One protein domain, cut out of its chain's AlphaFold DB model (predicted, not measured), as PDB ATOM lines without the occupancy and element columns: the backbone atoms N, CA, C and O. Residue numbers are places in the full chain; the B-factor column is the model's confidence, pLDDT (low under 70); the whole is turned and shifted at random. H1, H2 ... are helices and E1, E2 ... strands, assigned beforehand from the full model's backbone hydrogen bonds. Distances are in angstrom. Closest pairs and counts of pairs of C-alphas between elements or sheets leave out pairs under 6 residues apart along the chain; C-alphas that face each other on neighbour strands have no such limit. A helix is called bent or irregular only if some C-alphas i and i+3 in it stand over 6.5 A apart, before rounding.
ATOM      1  N   ALA A   2     133.344 120.657 125.234       80.50
ATOM      2  CA  ALA A   2     133.343 119.939 126.525       80.50
ATOM      3  C   ALA A   2     133.827 120.782 127.720       80.50
ATOM      4  O   ALA A   2     133.130 120.899 128.717       80.50
ATOM      5  N   ARG A   3     134.964 121.473 127.592       85.44
ATOM      6  CA  ARG A   3     135.491 122.349 128.656       85.44
ATOM      7  C   ARG A   3     134.512 123.440 129.125       85.44
ATOM      8  O   ARG A   3     134.581 123.820 130.283       85.44
ATOM      9  N   LEU A   4     133.599 123.901 128.263       86.56
ATOM     10  CA  LEU A   4     132.602 124.928 128.603       86.56
ATOM     11  C   LEU A   4     131.498 124.383 129.517       86.56
ATOM     12  O   LEU A   4     131.028 125.086 130.399       86.56
ATOM     13  N   PHE A   5     131.095 123.129 129.314       86.75
ATOM     14  CA  PHE A   5     130.002 122.507 130.066       86.75
ATOM     15  C   PHE A   5     130.480 121.769 131.318       86.75
ATOM     16  O   PHE A   5     129.671 121.473 132.192       86.75
ATOM     17  N   ALA A   6     131.777 121.464 131.418       90.75
ATOM     18  CA  ALA A   6     132.321 120.660 132.509       90.75
ATOM     19  C   ALA A   6     132.014 121.222 133.911       90.75
ATOM     20  O   ALA A   6     131.604 120.426 134.755       90.75
ATOM     21  N   PRO A   7     132.114 122.543 134.176       93.38
ATOM     22  CA  PRO A   7     131.751 123.091 135.483       93.38
ATOM     23  C   PRO A   7     130.284 122.824 135.837       93.38
ATOM     24  O   PRO A   7     129.997 122.307 136.914       93.38
ATOM     25  N   SER A   8     129.365 123.093 134.905       91.12
ATOM     26  CA  SER A   8     127.928 122.894 135.119       91.12
ATOM     27  C   SER A   8     127.569 121.420 135.278       91.12
ATOM     28  O   SER A   8     126.789 121.073 136.160       91.12
ATOM     29  N   VAL A   9     128.158 120.532 134.469       89.44
ATOM     30  CA  VAL A   9     127.931 119.085 134.596       89.44
ATOM     31  C   VAL A   9     128.426 118.574 135.946       89.44
ATOM     32  O   VAL A   9     127.714 117.815 136.596       89.44
ATOM     33  N   ASN A  10     129.607 119.000 136.394       92.06
ATOM     34  CA  ASN A  10     130.146 118.575 137.684       92.06
ATOM     35  C   ASN A  10     129.299 119.095 138.851       92.06
ATOM     36  O   ASN A  10     128.992 118.328 139.761       92.06
ATOM     37  N   ALA A  11     128.875 120.360 138.805       93.69
ATOM     38  CA  ALA A  11     128.018 120.945 139.832       93.69
ATOM     39  C   ALA A  11     126.662 120.223 139.928       93.69
ATOM     40  O   ALA A  11     126.231 119.858 141.020       93.69
ATOM     41  N   LEU A  12     126.019 119.951 138.787       87.81
ATOM     42  CA  LEU A  12     124.741 119.237 138.737       87.81
ATOM     43  C   LEU A  12     124.869 117.767 139.145       87.81
ATOM     44  O   LEU A  12     123.959 117.231 139.767       87.81
ATOM     45  N   ALA A  13     125.985 117.116 138.814       89.50
ATOM     46  CA  ALA A  13     126.247 115.744 139.238       89.50
ATOM     47  C   ALA A  13     126.482 115.641 140.747       89.50
ATOM     48  O   ALA A  13     126.125 114.641 141.355       89.50
ATOM     49  N   TYR A  14     127.111 116.658 141.338       92.44
ATOM     50  CA  TYR A  14     127.354 116.721 142.774       92.44
ATOM     51  C   TYR A  14     126.067 116.999 143.562       92.44
ATOM     52  O   TYR A  14     125.810 116.353 144.572       92.44
ATOM     53  N   ALA A  15     125.259 117.953 143.096       92.31
ATOM     54  CA  ALA A  15     124.057 118.398 143.800       92.31
ATOM     55  C   ALA A  15     122.801 117.569 143.484       92.31
ATOM     56  O   ALA A  15     121.789 117.700 144.170       92.31
ATOM     57  N   GLY A  16     122.826 116.766 142.419       82.88
ATOM     58  CA  GLY A  16     121.652 116.094 141.879       82.88
ATOM     59  C   GLY A  16     121.774 114.570 141.827       82.88
ATOM     60  O   GLY A  16     122.850 114.005 141.988       82.88
ATOM     61  N   PRO A  17     120.664 113.876 141.529       80.88
ATOM     62  CA  PRO A  17     120.634 112.415 141.452       80.88
ATOM     63  C   PRO A  17     121.183 111.864 140.123       80.88
ATOM     64  O   PRO A  17     121.230 110.651 139.918       80.88
ATOM     65  N   LEU A  18     121.548 112.733 139.175       76.69
ATOM     66  CA  LEU A  18     121.971 112.329 137.840       76.69
ATOM     67  C   LEU A  18     123.477 112.087 137.779       76.69
ATOM     68  O   LEU A  18     124.284 112.973 138.045       76.69
ATOM     69  N   ALA A  19     123.858 110.899 137.309       81.75
ATOM     70  CA  ALA A  19     125.256 110.593 137.040       81.75
ATOM     71  C   ALA A  19     125.847 111.561 135.986       81.75
ATOM     72  O   ALA A  19     125.162 111.880 135.005       81.75
ATOM     73  N   PRO A  20     127.142 111.931 136.079       85.88
ATOM     74  CA  PRO A  20     127.797 112.831 135.122       85.88
ATOM     75  C   PRO A  20     127.592 112.436 133.655       85.88
ATOM     76  O   PRO A  20     127.366 113.280 132.793       85.88
ATOM     77  N   ARG A  21     127.614 111.129 133.355       79.75
ATOM     78  CA  ARG A  21     127.380 110.612 131.997       79.75
ATOM     79  C   ARG A  21     125.982 110.942 131.462       79.75
ATOM     80  O   ARG A  21     125.851 111.168 130.265       79.75
ATOM     81  N   ALA A  22     124.953 110.964 132.308       77.06
ATOM     82  CA  ALA A  22     123.597 111.328 131.893       77.06
ATOM     83  C   ALA A  22     123.504 112.828 131.577       77.06
ATOM     84  O   ALA A  22     122.962 113.211 130.544       77.06
ATOM     85  N   LEU A  23     124.122 113.666 132.410       82.88
ATOM     86  CA  LEU A  23     124.181 115.117 132.213       82.88
ATOM     87  C   LEU A  23     124.930 115.500 130.930       82.88
ATOM     88  O   LEU A  23     124.466 116.349 130.172       82.88
ATOM     89  N   TRP A  24     126.042 114.824 130.628       86.19
ATOM     90  CA  TRP A  24     126.753 115.019 129.363       86.19
ATOM     91  C   TRP A  24     125.915 114.668 128.133       86.19
ATOM     92  O   TRP A  24     126.000 115.365 127.121       86.19
ATOM     93  N   ARG A  25     125.079 113.625 128.216       78.00
ATOM     94  CA  ARG A  25     124.139 113.283 127.141       78.00
ATOM     95  C   ARG A  25     123.064 114.349 126.977       78.00
ATOM     96  O   ARG A  25     122.787 114.726 125.852       78.00
ATOM     97  N   ILE A  26     122.518 114.882 128.071       78.19
ATOM     98  CA  ILE A  26     121.545 115.988 128.023       78.19
ATOM     99  C   ILE A  26     122.160 117.220 127.342       78.19
ATOM    100  O   ILE A  26     121.541 117.813 126.458       78.19
ATOM    101  N   ALA A  27     123.398 117.575 127.701       83.81
ATOM    102  CA  ALA A  27     124.118 118.669 127.053       83.81
ATOM    103  C   ALA A  27     124.343 118.399 125.551       83.81
ATOM    104  O   ALA A  27     124.117 119.284 124.727       83.81
ATOM    105  N   GLY A  28     124.743 117.174 125.191       83.00
ATOM    106  CA  GLY A  28     124.896 116.744 123.799       83.00
ATOM    107  C   GLY A  28     123.594 116.837 123.000       83.00
ATOM    108  O   GLY A  28     123.583 117.430 121.923       83.00
ATOM    109  N   ASP A  29     122.491 116.331 123.557       77.44
ATOM    110  CA  ASP A  29     121.156 116.356 122.947       77.44
ATOM    111  C   ASP A  29     120.699 117.804 122.666       77.44
ATOM    112  O   ASP A  29     120.167 118.094 121.592       77.44
ATOM    113  N   GLY A  30     120.924 118.727 123.608       78.00
ATOM    114  CA  GLY A  30     120.587 120.146 123.449       78.00
ATOM    115  C   GLY A  30     121.420 120.845 122.370       78.00
ATOM    116  O   GLY A  30     120.872 121.554 121.524       78.00
ATOM    117  N   LEU A  31     122.734 120.601 122.354       83.56
ATOM    118  CA  LEU A  31     123.639 121.137 121.333       83.56
ATOM    119  C   LEU A  31     123.272 120.643 119.933       83.56
ATOM    120  O   LEU A  31     123.189 121.435 118.996       83.56
ATOM    121  N   ALA A  32     123.032 119.342 119.794       80.62
ATOM    122  CA  ALA A  32     122.646 118.745 118.528       80.62
ATOM    123  C   ALA A  32     121.316 119.303 118.019       80.62
ATOM    124  O   ALA A  32     121.196 119.634 116.843       80.62
ATOM    125  N   TRP A  33     120.336 119.483 118.909       78.44
ATOM    126  CA  TRP A  33     119.065 120.104 118.547       78.44
ATOM    127  C   TRP A  33     119.245 121.543 118.045       78.44
ATOM    128  O   TRP A  33     118.628 121.917 117.049       78.44
ATOM    129  N   GLY A  34     120.128 122.326 118.673       81.56
ATOM    130  CA  GLY A  34     120.479 123.667 118.198       81.56
ATOM    131  C   GLY A  34     121.057 123.663 116.778       81.56
ATOM    132  O   GLY A  34     120.633 124.457 115.943       81.56
ATOM    133  N   TRP A  35     121.961 122.727 116.471       86.94
ATOM    134  CA  TRP A  35     122.524 122.582 115.123       86.94
ATOM    135  C   TRP A  35     121.487 122.154 114.083       86.94
ATOM    136  O   TRP A  35     121.471 122.699 112.980       86.94
ATOM    137  N   MET A  36     120.573 121.252 114.444       81.81
ATOM    138  CA  MET A  36     119.460 120.866 113.572       81.81
ATOM    139  C   MET A  36     118.548 122.052 113.256       81.81
ATOM    140  O   MET A  36     118.212 122.288 112.101       81.81
ATOM    141  N   ARG A  37     118.205 122.860 114.267       82.44
ATOM    142  CA  ARG A  37     117.417 124.094 114.096       82.44
ATOM    143  C   ARG A  37     118.105 125.130 113.204       82.44
ATOM    144  O   ARG A  37     117.417 125.955 112.614       82.44
ATOM    145  N   ALA A  38     119.431 125.084 113.116       87.19
ATOM    146  CA  ALA A  38     120.238 125.935 112.249       87.19
ATOM    147  C   ALA A  38     120.459 125.347 110.839       87.19
ATOM    148  O   ALA A  38     121.232 125.916 110.071       87.19
ATOM    149  N   GLY A  39     119.835 124.209 110.504       86.44
ATOM    150  CA  GLY A  39     120.005 123.543 109.209       86.44
ATOM    151  C   GLY A  39     121.384 122.903 109.018       86.44
ATOM    152  O   GLY A  39     121.846 122.782 107.889       86.44
ATOM    153  N   GLN A  40     122.066 122.522 110.107       89.12
ATOM    154  CA  GLN A  40     123.415 121.934 110.084       89.12
ATOM    155  C   GLN A  40     123.416 120.506 110.665       89.12
ATOM    156  O   GLN A  40     123.996 120.275 111.734       89.12
ATOM    157  N   PRO A  41     122.778 119.530 109.990       83.56
ATOM    158  CA  PRO A  41     122.637 118.165 110.499       83.56
ATOM    159  C   PRO A  41     123.975 117.437 110.677       83.56
ATOM    160  O   PRO A  41     124.148 116.715 111.659       83.56
ATOM    161  N   ASP A  42     124.967 117.701 109.825       86.31
ATOM    162  CA  ASP A  42     126.299 117.092 109.945       86.31
ATOM    163  C   ASP A  42     126.992 117.476 111.258       86.31
ATOM    164  O   ASP A  42     127.623 116.645 111.912       86.31
ATOM    165  N   ARG A  43     126.818 118.727 111.708       86.50
ATOM    166  CA  ARG A  43     127.369 119.191 112.991       86.50
ATOM    167  C   ARG A  43     126.620 118.604 114.176       86.50
ATOM    168  O   ARG A  43     127.242 118.305 115.195       86.50
ATOM    169  N   ALA A  44     125.306 118.413 114.049       83.19
ATOM    170  CA  ALA A  44     124.533 117.677 115.042       83.19
ATOM    171  C   ALA A  44     125.056 116.235 115.168       83.19
ATOM    172  O   ALA A  44     125.303 115.768 116.280       83.19
ATOM    173  N   GLY A  45     125.318 115.573 114.037       79.56
ATOM    174  CA  GLY A  45     125.954 114.259 113.980       79.56
ATOM    175  C   GLY A  45     127.349 114.243 114.612       79.56
ATOM    176  O   GLY A  45     127.633 113.371 115.429       79.56
ATOM    177  N   GLU A  46     128.206 115.225 114.320       83.69
ATOM    178  CA  GLU A  46     129.553 115.297 114.901       83.69
ATOM    179  C   GLU A  46     129.510 115.409 116.433       83.69
ATOM    180  O   GLU A  46     130.229 114.691 117.130       83.69
ATOM    181  N   VAL A  47     128.639 116.263 116.979       82.19
ATOM    182  CA  VAL A  47     128.491 116.427 118.436       82.19
ATOM    183  C   VAL A  47     128.094 115.109 119.109       82.19
ATOM    184  O   VAL A  47     128.587 114.805 120.195       82.19
ATOM    185  N   LEU A  48     127.230 114.321 118.468       76.12
ATOM    186  CA  LEU A  48     126.603 113.144 119.069       76.12
ATOM    187  C   LEU A  48     127.326 111.825 118.803       76.12
ATOM    188  O   LEU A  48     127.250 110.907 119.624       76.12
ATOM    189  N   CYS A  49     128.011 111.711 117.670       73.19
ATOM    190  CA  CYS A  49     128.573 110.451 117.189       73.19
ATOM    191  C   CYS A  49     130.102 110.406 117.278       73.19
ATOM    192  O   CYS A  49     130.685 109.328 117.143       73.19
ATOM    193  N   ARG A  50     130.773 111.538 117.537       79.38
ATOM    194  CA  ARG A  50     132.237 111.573 117.627       79.38
ATOM    195  C   ARG A  50     132.740 110.722 118.790       79.38
ATOM    196  O   ARG A  50     132.499 111.008 119.964       79.38
ATOM    197  N   TYR A  51     133.490 109.680 118.449       67.12
ATOM    198  CA  TYR A  51     134.088 108.772 119.419       67.12
ATOM    199  C   TYR A  51     134.994 109.523 120.409       67.12
ATOM    200  O   TYR A  51     135.755 110.410 120.026       67.12
ATOM    201  N   GLY A  52     134.895 109.179 121.696       67.31
ATOM    202  CA  GLY A  52     135.666 109.812 122.771       67.31
ATOM    203  C   GLY A  52     135.162 111.192 123.213       67.31
ATOM    204  O   GLY A  52     135.650 111.713 124.215       67.31
ATOM    205  N   ALA A  53     134.172 111.782 122.533       72.19
ATOM    206  CA  ALA A  53     133.532 112.999 123.020       72.19
ATOM    207  C   ALA A  53     132.647 112.682 124.242       72.19
ATOM    208  O   ALA A  53     131.934 111.677 124.237       72.19
ATOM    209  N   PRO A  54     132.618 113.539 125.279       72.94
ATOM    210  CA  PRO A  54     131.768 113.309 126.451       72.94
ATOM    211  C   PRO A  54     130.273 113.326 126.099       72.94
ATOM    212  O   PRO A  54     129.474 112.682 126.769       72.94
ATOM    213  N   PHE A  55     129.918 114.010 125.012       74.38
ATOM    214  CA  PHE A  55     128.569 114.114 124.457       74.38
ATOM    215  C   PHE A  55     128.121 112.870 123.681       74.38
ATOM    216  O   PHE A  55     126.951 112.783 123.311       74.38
ATOM    217  N   ALA A  56     129.040 111.935 123.405       67.62
ATOM    218  CA  ALA A  56     128.771 110.820 122.516       67.62
ATOM    219  C   ALA A  56     127.624 109.962 123.056       67.62
ATOM    220  O   ALA A  56     127.686 109.403 124.157       67.62
ATOM    221  N   ASN A  57     126.575 109.830 122.253       68.31
ATOM    222  CA  ASN A  57     125.366 109.132 122.639       68.31
ATOM    223  C   ASN A  57     124.939 108.195 121.513       68.31
ATOM    224  O   ASN A  57     124.169 108.543 120.625       68.31
ATOM    225  N   ARG A  58     125.433 106.956 121.596       59.19
ATOM    226  CA  ARG A  58     125.180 105.883 120.618       59.19
ATOM    227  C   ARG A  58     123.710 105.458 120.513       59.19
ATOM    228  O   ARG A  58     123.382 104.640 119.667       59.19
ATOM    229  N   GLN A  59     122.850 105.947 121.406       57.34
ATOM    230  CA  GLN A  59     121.413 105.675 121.383       57.34
ATOM    231  C   GLN A  59     120.642 106.704 120.539       57.34
ATOM    232  O   GLN A  59     119.430 106.569 120.378       57.34
ATOM    233  N   LEU A  60     121.323 107.736 120.032       62.75
ATOM    234  CA  LEU A  60     120.742 108.740 119.151       62.75
ATOM    235  C   LEU A  60     120.742 108.263 117.709       62.75
ATOM    236  O   LEU A  60     121.703 107.664 117.233       62.75
ATOM    237  N   LEU A  61     119.662 108.609 117.021       63.66
ATOM    238  CA  LEU A  61     119.543 108.505 115.580       63.66
ATOM    239  C   LEU A  61     119.271 109.917 115.068       63.66
ATOM    240  O   LEU A  61     118.235 110.504 115.390       63.66
ATOM    241  N   VAL A  62     120.232 110.468 114.334       65.06
ATOM    242  CA  VAL A  62     120.079 111.733 113.614       65.06
ATOM    243  C   VAL A  62     119.680 111.377 112.189       65.06
ATOM    244  O   VAL A  62     120.385 110.614 111.533       65.06
ATOM    245  N   LEU A  63     118.537 111.890 111.747       67.44
ATOM    246  CA  LEU A  63     118.097 111.823 110.359       67.44
ATOM    247  C   LEU A  63     118.343 113.184 109.698       67.44
ATOM    248  O   LEU A  63     118.646 114.167 110.377       67.44
ATOM    249  N   ALA A  64     118.251 113.234 108.369       67.56
ATOM    250  CA  ALA A  64     118.634 114.409 107.579       67.56
ATOM    251  C   ALA A  64     117.885 115.697 107.981       67.56
ATOM    252  O   ALA A  64     118.436 116.790 107.888       67.56
ATOM    253  N   ASP A  65     116.647 115.568 108.450       64.94
ATOM    254  CA  ASP A  65     115.715 116.659 108.738       64.94
ATOM    255  C   ASP A  65     115.380 116.805 110.235       64.94
ATOM    256  O   ASP A  65     114.993 117.886 110.682       64.94
ATOM    257  N   HIS A  66     115.551 115.755 111.045       62.31
ATOM    258  CA  HIS A  66     115.233 115.790 112.474       62.31
ATOM    259  C   HIS A  66     116.049 114.793 113.324       62.31
ATOM    260  O   HIS A  66     116.693 113.868 112.834       62.31
ATOM    261  N   ILE A  67     116.024 114.976 114.650       62.78
ATOM    262  CA  ILE A  67     116.590 114.010 115.609       62.78
ATOM    263  C   ILE A  67     115.497 113.001 115.954       62.78
ATOM    264  O   ILE A  67     114.618 113.304 116.761       62.78
ATOM    265  N   ALA A  68     115.559 111.816 115.351       57.28
ATOM    266  CA  ALA A  68     114.539 110.777 115.488       57.28
ATOM    267  C   ALA A  68     114.528 110.111 116.870       57.28
ATOM    268  O   ALA A  68     113.493 109.645 117.340       57.28
ATOM    269  N   ARG A  69     115.677 110.053 117.554       56.69
ATOM    270  CA  ARG A  69     115.796 109.422 118.879       56.69
ATOM    271  C   ARG A  69     116.635 110.272 119.810       56.69
ATOM    272  O   ARG A  69     117.692 110.726 119.390       56.69
ATOM    273  N   ARG A  70     116.194 110.439 121.069       58.38
ATOM    274  CA  ARG A  70     116.939 111.109 122.159       58.38
ATOM    275  C   ARG A  70     117.375 110.100 123.229       58.38
ATOM    276  O   ARG A  70     116.545 109.499 123.898       58.38
TER     277      ARG A  70
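What this domain is: This is residues 2 to 70 of the 94 residues of an uncharacterized protein of Citreimonas salinaria (UniProt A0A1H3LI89). What is the main picture? Three helices make a zigzag: H1 and the long H2 form a V that meets near the link between them, and at the other end of H2 the short H3 folds back along it as a helical hairpin. After H3 a long stretch with no named element, residues 50 to 66, leads to E1, a short strand that folds back on residues 61 to 62. What is it built of, and in what order? The printed part has 69 residues with three named helices and one named strand, in the order H1, H2, H3, E1, and its class is mostly helix. How large and how dense is it? It is compact, with a radius of gyration of the C-alphas of 12.1 A, yet elongated in outline, spanning 37 by 21 by 21 A along its three main axes.

How they stand to each other: How does the first helix stand to the second? H1, residues 2 to 15, and H2, residues 20 to 37, touch at a steep tilt of 47 degrees and run opposite ways. Their closest C-alphas, those of Ala 13 and Pro 20, are 5.3 A apart, and H2 touches H1 with residues 20 to 27 alone. What does the rest of H2 touch? With residues 28 to 36 alone, H2 touches H3, residues 41 to 49, and their closest C-alphas, those of Ala 32 and Ala 44, are 4.1 A apart. H2 and H3 are a hairpin, running opposite ways at a shallow tilt of 8 degrees, while H1 and H3 are apart. Where is the strand? E1, residues 67 to 69, pairs with no named strand, but residues 61 to 62 pair with it antiparallel. Its C-alpha nearest to H2 is that of Ile 67, 7.2 A from that of Trp 33; E1 is apart from H1 and from H3. What do the helices' backbones show? In H2 and H3 every O i to N i+4 pair is within hydrogen-bond range, and in H1 8 of 10 are.

Where its parts are: Where does the first helix run? H1 takes residues 2 to 15, from C-alpha 2 at (133.343, 119.939, 126.525) to C-alpha 15 at (124.057, 118.398, 143.800), 19.7 A from first to last C-alpha. It is irregular: C-alphas 4 and 7 are 7.2 A apart, where about 5 A is found in a regular helix. How long are the next two? H2, the longest helix with 18 residues, runs from Pro 20 to Arg 37, 26.0 A from first to last C-alpha. H3 runs from Pro 41 to Cys 49, with 11.8 A between its first and last C-alphas. Where does the last element end? E1 runs from Ile 67 to Arg 69, and C-alpha 69 is at (115.796, 109.422, 118.879).

The domain as a whole: How far does the printed part reach? The two C-alphas farthest apart are those of Ala 15 and Ala 64, at 36.8 A, while those of Ala 2 and Arg 70 are 19.1 A apart. Is it whole, and which links are long? The printed part runs from residue 2 to residue 70 without a cut. The links from H1 to H2 and from H2 to H3 are tight, with 4 and 3 residues, and the link from H3 to E1 is long, with 17 residues. Where is the model less sure? The mean pLDDT of the printed part is 78.4, but residues 51 to 52 and 56 to 70 are under 70, and the mean for E1 is 59.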